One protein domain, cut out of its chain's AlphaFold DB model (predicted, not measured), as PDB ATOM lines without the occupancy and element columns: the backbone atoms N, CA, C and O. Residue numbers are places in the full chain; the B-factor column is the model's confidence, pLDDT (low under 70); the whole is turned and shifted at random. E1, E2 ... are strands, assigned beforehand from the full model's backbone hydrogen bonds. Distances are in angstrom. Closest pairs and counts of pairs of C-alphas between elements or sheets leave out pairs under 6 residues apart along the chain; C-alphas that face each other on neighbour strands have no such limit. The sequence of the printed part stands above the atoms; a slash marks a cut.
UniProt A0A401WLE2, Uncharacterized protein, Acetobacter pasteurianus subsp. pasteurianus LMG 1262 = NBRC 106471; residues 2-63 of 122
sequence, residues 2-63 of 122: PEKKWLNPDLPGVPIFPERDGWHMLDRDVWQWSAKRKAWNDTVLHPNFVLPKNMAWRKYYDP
ATOM      1  N   PRO A   2      16.285 -37.854   8.128       42.00
ATOM      2  CA  PRO A   2      17.658 -38.325   8.215       42.00
ATOM      3  C   PRO A   2      17.790 -39.550   7.302       42.00
ATOM      4  O   PRO A   2      17.043 -40.517   7.445       42.00
ATOM      5  N   GLU A   3      18.673 -39.454   6.310       41.91
ATOM      6  CA  GLU A   3      18.981 -40.533   5.372       41.91
ATOM      7  C   GLU A   3      19.349 -41.817   6.120       41.91
ATOM      8  O   GLU A   3      20.083 -41.796   7.112       41.91
ATOM      9  N   LYS A   4      18.832 -42.948   5.633       42.75
ATOM     10  CA  LYS A   4      19.149 -44.292   6.124       42.75
ATOM     11  C   LYS A   4      20.644 -44.569   5.891       42.75
ATOM     12  O   LYS A   4      21.035 -44.980   4.807       42.75
ATOM     13  N   LYS A   5      21.478 -44.379   6.919       44.53
ATOM     14  CA  LYS A   5      22.934 -44.647   6.917       44.53
ATOM     15  C   LYS A   5      23.282 -46.128   7.138       44.53
ATOM     16  O   LYS A   5      24.275 -46.443   7.785       44.53
ATOM     17  N   TRP A   6      22.464 -47.051   6.641       52.38
ATOM     18  CA  TRP A   6      22.826 -48.470   6.675       52.38
ATOM     19  C   TRP A   6      23.880 -48.699   5.600       52.38
ATOM     20  O   TRP A   6      23.562 -48.498   4.433       52.38
ATOM     21  N   LEU A   7      25.109 -49.061   5.998       55.78
ATOM     22  CA  LEU A   7      26.223 -49.406   5.099       55.78
ATOM     23  C   LEU A   7      26.245 -48.530   3.835       55.78
ATOM     24  O   LEU A   7      26.165 -49.040   2.722       55.78
ATOM     25  N   ASN A   8      26.266 -47.204   4.014       59.78
ATOM     26  CA  ASN A   8      26.310 -46.298   2.875       59.78
ATOM     27  C   ASN A   8      27.626 -46.557   2.113       59.78
ATOM     28  O   ASN A   8      28.690 -46.295   2.685       59.78
ATOM     29  N   PRO A   9      27.585 -47.060   0.863       59.28
ATOM     30  CA  PRO A   9      28.795 -47.335   0.092       59.28
ATOM     31  C   PRO A   9      29.628 -46.070  -0.160       59.28
ATOM     32  O   PRO A   9      30.836 -46.177  -0.353       59.28
ATOM     33  N   ASP A  10      29.019 -44.884  -0.075       66.81
ATOM     34  CA  ASP A  10      29.696 -43.594  -0.221       66.81
ATOM     35  C   ASP A  10      30.464 -43.169   1.047       66.81
ATOM     36  O   ASP A  10      31.227 -42.202   1.021       66.81
ATOM     37  N   LEU A  11      30.289 -43.882   2.168       69.88
ATOM     38  CA  LEU A  11      30.964 -43.621   3.446       69.88
ATOM     39  C   LEU A  11      31.743 -44.853   3.951       69.88
ATOM     40  O   LEU A  11      31.502 -45.326   5.068       69.88
ATOM     41  N   PRO A  12      32.698 -45.385   3.167       76.38
ATOM     42  CA  PRO A  12      33.462 -46.552   3.576       76.38
ATOM     43  C   PRO A  12      34.314 -46.241   4.815       76.38
ATOM     44  O   PRO A  12      34.896 -45.162   4.955       76.38
ATOM     45  N   GLY A  13      34.373 -47.203   5.739       80.50
ATOM     46  CA  GLY A  13      35.094 -47.064   7.005       80.50
ATOM     47  C   GLY A  13      34.357 -46.257   8.080       80.50
ATOM     48  O   GLY A  13      34.973 -45.915   9.081       80.50
ATOM     49  N   VAL A  14      33.071 -45.932   7.916       85.88
ATOM     50  CA  VAL A  14      32.224 -45.332   8.968       85.88
ATOM     51  C   VAL A  14      31.349 -46.434   9.590       85.88
ATOM     52  O   VAL A  14      30.786 -47.231   8.839       85.88
ATOM     53  N   PRO A  15      31.220 -46.529  10.932       84.56
ATOM     54  CA  PRO A  15      30.360 -47.540  11.541       84.56
ATOM     55  C   PRO A  15      28.883 -47.243  11.286       84.56
ATOM     56  O   PRO A  15      28.507 -46.132  10.918       84.56
ATOM     57  N   ILE A  16      28.040 -48.235  11.554       77.00
ATOM     58  CA  ILE A  16      26.594 -48.178  11.309       77.00
ATOM     59  C   ILE A  16      25.857 -47.130  12.172       77.00
ATOM     60  O   ILE A  16      24.869 -46.554  11.727       77.00
ATOM     61  N   PHE A  17      26.382 -46.822  13.368       79.00
ATOM     62  CA  PHE A  17      25.856 -45.802  14.294       79.00
ATOM     63  C   PHE A  17      26.914 -44.727  14.600       79.00
ATOM     64  O   PHE A  17      27.419 -44.634  15.722       79.00
ATOM     65  N   PRO A  18      27.309 -43.901  13.612       86.31
ATOM     66  CA  PRO A  18      28.465 -43.013  13.738       86.31
ATOM     67  C   PRO A  18      28.258 -41.825  14.688       86.31
ATOM     68  O   PRO A  18      29.187 -41.049  14.947       86.31
ATOM     69  N   GLU A  19      27.041 -41.615  15.170       87.06
ATOM     70  CA  GLU A  19      26.671 -40.612  16.164       87.06
ATOM     71  C   GLU A  19      26.913 -41.033  17.620       87.06
ATOM     72  O   GLU A  19      26.836 -40.168  18.490       87.06
ATOM     73  N   ARG A  20      27.249 -42.300  17.895       86.19
ATOM     74  CA  ARG A  20      27.523 -42.802  19.253       86.19
ATOM     75  C   ARG A  20      28.945 -43.327  19.355       86.19
ATOM     76  O   ARG A  20      29.437 -43.893  18.392       86.19
ATOM     77  N   ASP A  21      29.598 -43.137  20.498       90.31
ATOM     78  CA  ASP A  21      30.864 -43.824  20.774       90.31
ATOM     79  C   ASP A  21      30.599 -45.331  20.936       90.31
ATOM     80  O   ASP A  21      29.540 -45.724  21.432       90.31
ATOM     81  N   GLY A  22      31.547 -46.180  20.543       89.12
ATOM     82  CA  GLY A  22      31.341 -47.625  20.628       89.12
ATOM     83  C   GLY A  22      32.557 -48.450  20.246       89.12
ATOM     84  O   GLY A  22      33.481 -47.956  19.607       89.12
ATOM     85  N   TRP A  23      32.555 -49.716  20.652       88.88
ATOM     86  CA  TRP A  23      33.530 -50.709  20.209       88.88
ATOM     87  C   TRP A  23      32.932 -51.531  19.076       88.88
ATOM     88  O   TRP A  23      31.789 -51.977  19.164       88.88
ATOM     89  N   HIS A  24      33.712 -51.728  18.022       87.69
ATOM     90  CA  HIS A  24      33.285 -52.409  16.812       87.69
ATOM     91  C   HIS A  24      34.346 -53.401  16.360       87.69
ATOM     92  O   HIS A  24      35.536 -53.220  16.616       87.69
ATOM     93  N   MET A  25      33.906 -54.429  15.647       86.75
ATOM     94  CA  MET A  25      34.795 -55.410  15.049       86.75
ATOM     95  C   MET A  25      35.110 -54.997  13.607       86.75
ATOM     96  O   MET A  25      34.208 -54.883  12.772       86.75
ATOM     97  N   LEU A  26      36.390 -54.766  13.321       87.38
ATOM     98  CA  LEU A  26      36.913 -54.493  11.985       87.38
ATOM     99  C   LEU A  26      37.890 -55.607  11.611       87.38
ATOM    100  O   LEU A  26      38.916 -55.787  12.263       87.38
ATOM    101  N   ASP A  27      37.582 -56.362  10.561       86.62
ATOM    102  CA  ASP A  27      38.277 -57.603  10.205       86.62
ATOM    103  C   ASP A  27      38.301 -58.608  11.364       86.62
ATOM    104  O   ASP A  27      37.328 -59.324  11.601       86.62
ATOM    105  N   ARG A  28      39.427 -58.678  12.079       84.38
ATOM    106  CA  ARG A  28      39.641 -59.536  13.250       84.38
ATOM    107  C   ARG A  28      40.072 -58.754  14.495       84.38
ATOM    108  O   ARG A  28      40.402 -59.374  15.499       84.38
ATOM    109  N   ASP A  29      40.013 -57.424  14.429       86.94
ATOM    110  CA  ASP A  29      40.468 -56.515  15.475       86.94
ATOM    111  C   ASP A  29      39.297 -55.712  16.050       86.94
ATOM    112  O   ASP A  29      38.363 -55.325  15.340       86.94
ATOM    113  N   VAL A  30      39.377 -55.402  17.342       87.12
ATOM    114  CA  VAL A  30      38.395 -54.559  18.027       87.12
ATOM    115  C   VAL A  30      38.872 -53.110  18.009       87.12
ATOM    116  O   VAL A  30      39.928 -52.788  18.546       87.12
ATOM    117  N   TRP A  31      38.072 -52.230  17.412       89.75
ATOM    118  CA  TRP A  31      38.356 -50.805  17.272       89.75
ATOM    119  C   TRP A  31      37.285 -49.965  17.955       89.75
ATOM    120  O   TRP A  31      36.090 -50.240  17.852       89.75
ATOM    121  N   GLN A  32      37.703 -48.896  18.622       90.75
ATOM    122  CA  GLN A  32      36.795 -47.925  19.208       90.75
ATOM    123  C   GLN A  32      36.472 -46.828  18.194       90.75
ATOM    124  O   GLN A  32      37.368 -46.176  17.661       90.75
ATOM    125  N   TRP A  33      35.196 -46.560  17.964       92.00
ATOM    126  CA  TRP A  33      34.739 -45.361  17.283       92.00
ATOM    127  C   TRP A  33      34.511 -44.225  18.284       92.00
ATOM    128  O   TRP A  33      33.836 -44.408  19.298       92.00
ATOM    129  N   SER A  34      35.033 -43.036  17.968       91.25
ATOM    130  CA  SER A  34      34.673 -41.793  18.653       91.25
ATOM    131  C   SER A  34      33.759 -40.946  17.773       91.25
ATOM    132  O   SER A  34      34.196 -40.356  16.782       91.25
ATOM    133  N   ALA A  35      32.503 -40.795  18.180       91.00
ATOM    134  CA  ALA A  35      31.523 -39.934  17.538       91.00
ATOM    135  C   ALA A  35      31.918 -38.457  17.604       91.00
ATOM    136  O   ALA A  35      31.692 -37.729  16.635       91.00
ATOM    137  N   LYS A  36      32.545 -38.014  18.704       91.69
ATOM    138  CA  LYS A  36      33.035 -36.632  18.847       91.69
ATOM    139  C   LYS A  36      34.131 -36.310  17.834       91.69
ATOM    140  O   LYS A  36      34.128 -35.233  17.246       91.69
ATOM    141  N   ARG A  37      35.086 -37.224  17.658       90.00
ATOM    142  CA  ARG A  37      36.245 -37.018  16.774       90.00
ATOM    143  C   ARG A  37      35.999 -37.486  15.344       90.00
ATOM    144  O   ARG A  37      36.802 -37.167  14.474       90.00
ATOM    145  N   LYS A  38      34.915 -38.231  15.112       91.31
ATOM    146  CA  LYS A  38      34.607 -38.910  13.848       91.31
ATOM    147  C   LYS A  38      35.796 -39.736  13.352       91.31
ATOM    148  O   LYS A  38      36.165 -39.671  12.181       91.31
ATOM    149  N   ALA A  39      36.409 -40.480  14.271       91.94
ATOM    150  CA  ALA A  39      37.622 -41.241  14.022       91.94
ATOM    151  C   ALA A  39      37.689 -42.511  14.878       91.94
ATOM    152  O   ALA A  39      37.102 -42.581  15.961       91.94
ATOM    153  N   TRP A  40      38.439 -43.484  14.377       92.12
ATOM    154  CA  TRP A  40      38.723 -44.762  15.011       92.12
ATOM    155  C   TRP A  40      39.922 -44.679  15.944       92.12
ATOM    156  O   TRP A  40      40.814 -43.866  15.729       92.12
ATOM    157  N   ASN A  41      39.967 -45.536  16.951       90.12
ATOM    158  CA  ASN A  41      41.107 -45.712  17.832       90.12
ATOM    159  C   ASN A  41      41.257 -47.198  18.163       90.12
ATOM    160  O   ASN A  41      40.301 -47.839  18.596       90.12
ATOM    161  N   ASP A  42      42.451 -47.728  17.953       77.88
ATOM    162  CA  ASP A  42      42.857 -49.034  18.447       77.88
ATOM    163  C   ASP A  42      43.765 -48.768  19.645       77.88
ATOM    164  O   ASP A  42      44.931 -48.402  19.495       77.88
ATOM    165  N   THR A  43      43.214 -48.933  20.848       66.19
ATOM    166  CA  THR A  43      43.926 -48.660  22.103       66.19
ATOM    167  C   THR A  43      45.143 -49.561  22.329       66.19
ATOM    168  O   THR A  43      45.892 -49.321  23.271       66.19
ATOM    169  N   VAL A  44      45.329 -50.604  21.514       63.78
ATOM    170  CA  VAL A  44      46.385 -51.611  21.652       63.78
ATOM    171  C   VAL A  44      47.529 -51.358  20.670       63.78
ATOM    172  O   VAL A  44      48.690 -51.462  21.063       63.78
ATOM    173  N   LEU A  45      47.238 -51.004  19.416       59.47
ATOM    174  CA  LEU A  45      48.267 -50.885  18.376       59.47
ATOM    175  C   LEU A  45      48.568 -49.446  17.961       59.47
ATOM    176  O   LEU A  45      49.681 -49.185  17.495       59.47
ATOM    177  N   HIS A  46      47.619 -48.510  18.057       63.25
ATOM    178  CA  HIS A  46      47.754 -47.177  17.461       63.25
ATOM    179  C   HIS A  46      47.352 -46.090  18.467       63.25
ATOM    180  O   HIS A  46      46.169 -45.808  18.621       63.25
ATOM    181  N   PRO A  47      48.310 -45.381  19.097       65.00
ATOM    182  CA  PRO A  47      47.998 -44.354  20.100       65.00
ATOM    183  C   PRO A  47      47.260 -43.123  19.531       65.00
ATOM    184  O   PRO A  47      46.916 -42.209  20.278       65.00
ATOM    185  N   ASN A  48      47.024 -43.080  18.214       81.50
ATOM    186  CA  ASN A  48      46.433 -41.957  17.501       81.50
ATOM    187  C   ASN A  48      45.111 -42.342  16.839       81.50
ATOM    188  O   ASN A  48      44.940 -43.448  16.330       81.50
ATOM    189  N   PHE A  49      44.209 -41.363  16.759       87.62
ATOM    190  CA  PHE A  49      42.951 -41.509  16.040       87.62
ATOM    191  C   PHE A  49      43.180 -41.672  14.530       87.62
ATOM    192  O   PHE A  49      43.910 -40.895  13.912       87.62
ATOM    193  N   VAL A  50      42.497 -42.640  13.925       90.44
ATOM    194  CA  VAL A  50      42.549 -42.955  12.498       90.44
ATOM    195  C   VAL A  50      41.253 -42.512  11.823       90.44
ATOM    196  O   VAL A  50      40.151 -42.864  12.242       90.44
ATOM    197  N   LEU A  51      41.365 -41.718  10.758       90.69
ATOM    198  CA  LEU A  51      40.199 -41.225  10.021       90.69
ATOM    199  C   LEU A  51      39.513 -42.348   9.215       90.69
ATOM    200  O   LEU A  51      40.217 -43.196   8.665       90.69
ATOM    201  N   PRO A  52      38.176 -42.310   9.035       88.81
ATOM    202  CA  PRO A  52      37.408 -43.322   8.295       88.81
ATOM    203  C   PRO A  52      37.967 -43.676   6.917       88.81
ATOM    204  O   PRO A  52      38.093 -44.849   6.584       88.81
ATOM    205  N   LYS A  53      38.398 -42.672   6.141       87.31
ATOM    206  CA  LYS A  53      38.974 -42.874   4.800       87.31
ATOM    207  C   LYS A  53      40.206 -43.789   4.798       87.31
ATOM    208  O   LYS A  53      40.453 -44.481   3.820       87.31
ATOM    209  N   ASN A  54      40.955 -43.818   5.903       88.06
ATOM    210  CA  ASN A  54      42.132 -44.669   6.073       88.06
ATOM    211  C   ASN A  54      41.765 -46.074   6.582       88.06
ATOM    212  O   ASN A  54      42.638 -46.931   6.666       88.06
ATOM    213  N   MET A  55      40.492 -46.301   6.913       86.50
ATOM    214  CA  MET A  55      39.913 -47.567   7.370       86.50
ATOM    215  C   MET A  55      38.961 -48.170   6.328       86.50
ATOM    216  O   MET A  55      38.397 -49.231   6.558       86.50
ATOM    217  N   ALA A  56      38.795 -47.518   5.172       82.69
ATOM    218  CA  ALA A  56      37.870 -47.914   4.109       82.69
ATOM    219  C   ALA A  56      38.124 -49.324   3.542       82.69
ATOM    220  O   ALA A  56      37.212 -49.942   3.007       82.69
ATOM    221  N   TRP A  57      39.356 -49.827   3.658       81.38
ATOM    222  CA  TRP A  57      39.756 -51.163   3.207       81.38
ATOM    223  C   TRP A  57      39.464 -52.268   4.232       81.38
ATOM    224  O   TRP A  57      39.557 -53.444   3.884       81.38
ATOM    225  N   ARG A  58      39.121 -51.915   5.477       85.62
ATOM    226  CA  ARG A  58      38.770 -52.881   6.521       85.62
ATOM    227  C   ARG A  58      37.299 -53.254   6.437       85.62
ATOM    228  O   ARG A  58      36.436 -52.397   6.239       85.62
ATOM    229  N   LYS A  59      36.991 -54.532   6.641       84.69
ATOM    230  CA  LYS A  59      35.614 -55.019   6.636       84.69
ATOM    231  C   LYS A  59      34.977 -54.811   8.006       84.69
ATOM    232  O   LYS A  59      35.483 -55.294   9.012       84.69
ATOM    233  N   TYR A  60      33.844 -54.119   8.040       84.94
ATOM    234  CA  TYR A  60      33.054 -53.945   9.257       84.94
ATOM    235  C   TYR A  60      32.187 -55.183   9.520       84.94
ATOM    236  O   TYR A  60      31.475 -55.647   8.626       84.94
ATOM    237  N   TYR A  61      32.248 -55.705  10.745       81.56
ATOM    238  CA  TYR A  61      31.427 -56.820  11.211       81.56
ATOM    239  C   TYR A  61      30.433 -56.300  12.245       81.56
ATOM    240  O   TYR A  61      30.797 -55.980  13.376       81.56
ATOM    241  N   ASP A  62      29.173 -56.200  11.830       75.62
ATOM    242  CA  ASP A  62      28.077 -55.800  12.710       75.62
ATOM    243  C   ASP A  62      27.717 -56.949  13.672       75.62
ATOM    244  O   ASP A  62      27.890 -58.120  13.301       75.62
ATOM    245  N   PRO A  63      27.221 -56.676  14.895       75.00
ATOM    246  CA  PRO A  63      26.631 -57.700  15.741       75.00
ATOM    247  C   PRO A  63      25.600 -58.532  14.978       75.00
ATOM    248  O   PRO A  63      24.666 -58.015  14.367       75.00
TER     249      PRO A  63
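AT A GLANCE: This is residues 2 to 63 of the 122 residues of an uncharacterized protein of Acetobacter pasteurianus subsp. pasteurianus LMG 1262 = NBRC 106471 (UniProt A0A401WLE2). This domain has little regular structure: a small, strongly twisted sheet of four short strands, with a long unnamed stretch before it and another after it that loops back to edge strand E1. The sheet is a meander, each strand the antiparallel neighbour of the one before, in the order E1, E2, E3, E4. The class is all strand, though only 20 of the 62 printed residues are in named elements. The whole is compact, radius of gyration of the C-alphas 10.8 A, spanning 33 by 23 by 21 A.

IN THESE COORDINATES: E2, residues 29 to 34, measures 16.1 A. E1, residues 22 to 26, measures 12.4 A from C-alpha 22 at (31.341, -47.625, 20.628). E3 is residues 39 to 42; E4 is residues 46 to 50, ending at C-alpha 50 (42.549, -42.955, 12.498).

HOW THE PARTS SIT: Hairpin E1 and E2 has N 24 and O 31 at 2.8 A. Hairpin E2 and E3 has N 32 and O 41 at 2.8 A. Hairpin E3 and E4 has N 40 and O 50 at 2.8 A. E1 and E4 are apart. Residues 60 to 61 pair antiparallel with residues 25 to 26 of E1.

THE WHOLE: The C-alphas farthest apart, Pro 2 and Leu 45, are 34.6 A apart. The printed part has no cut, and the three links are tight. Residues 2 to 11 and 43 to 47 have pLDDT under 70.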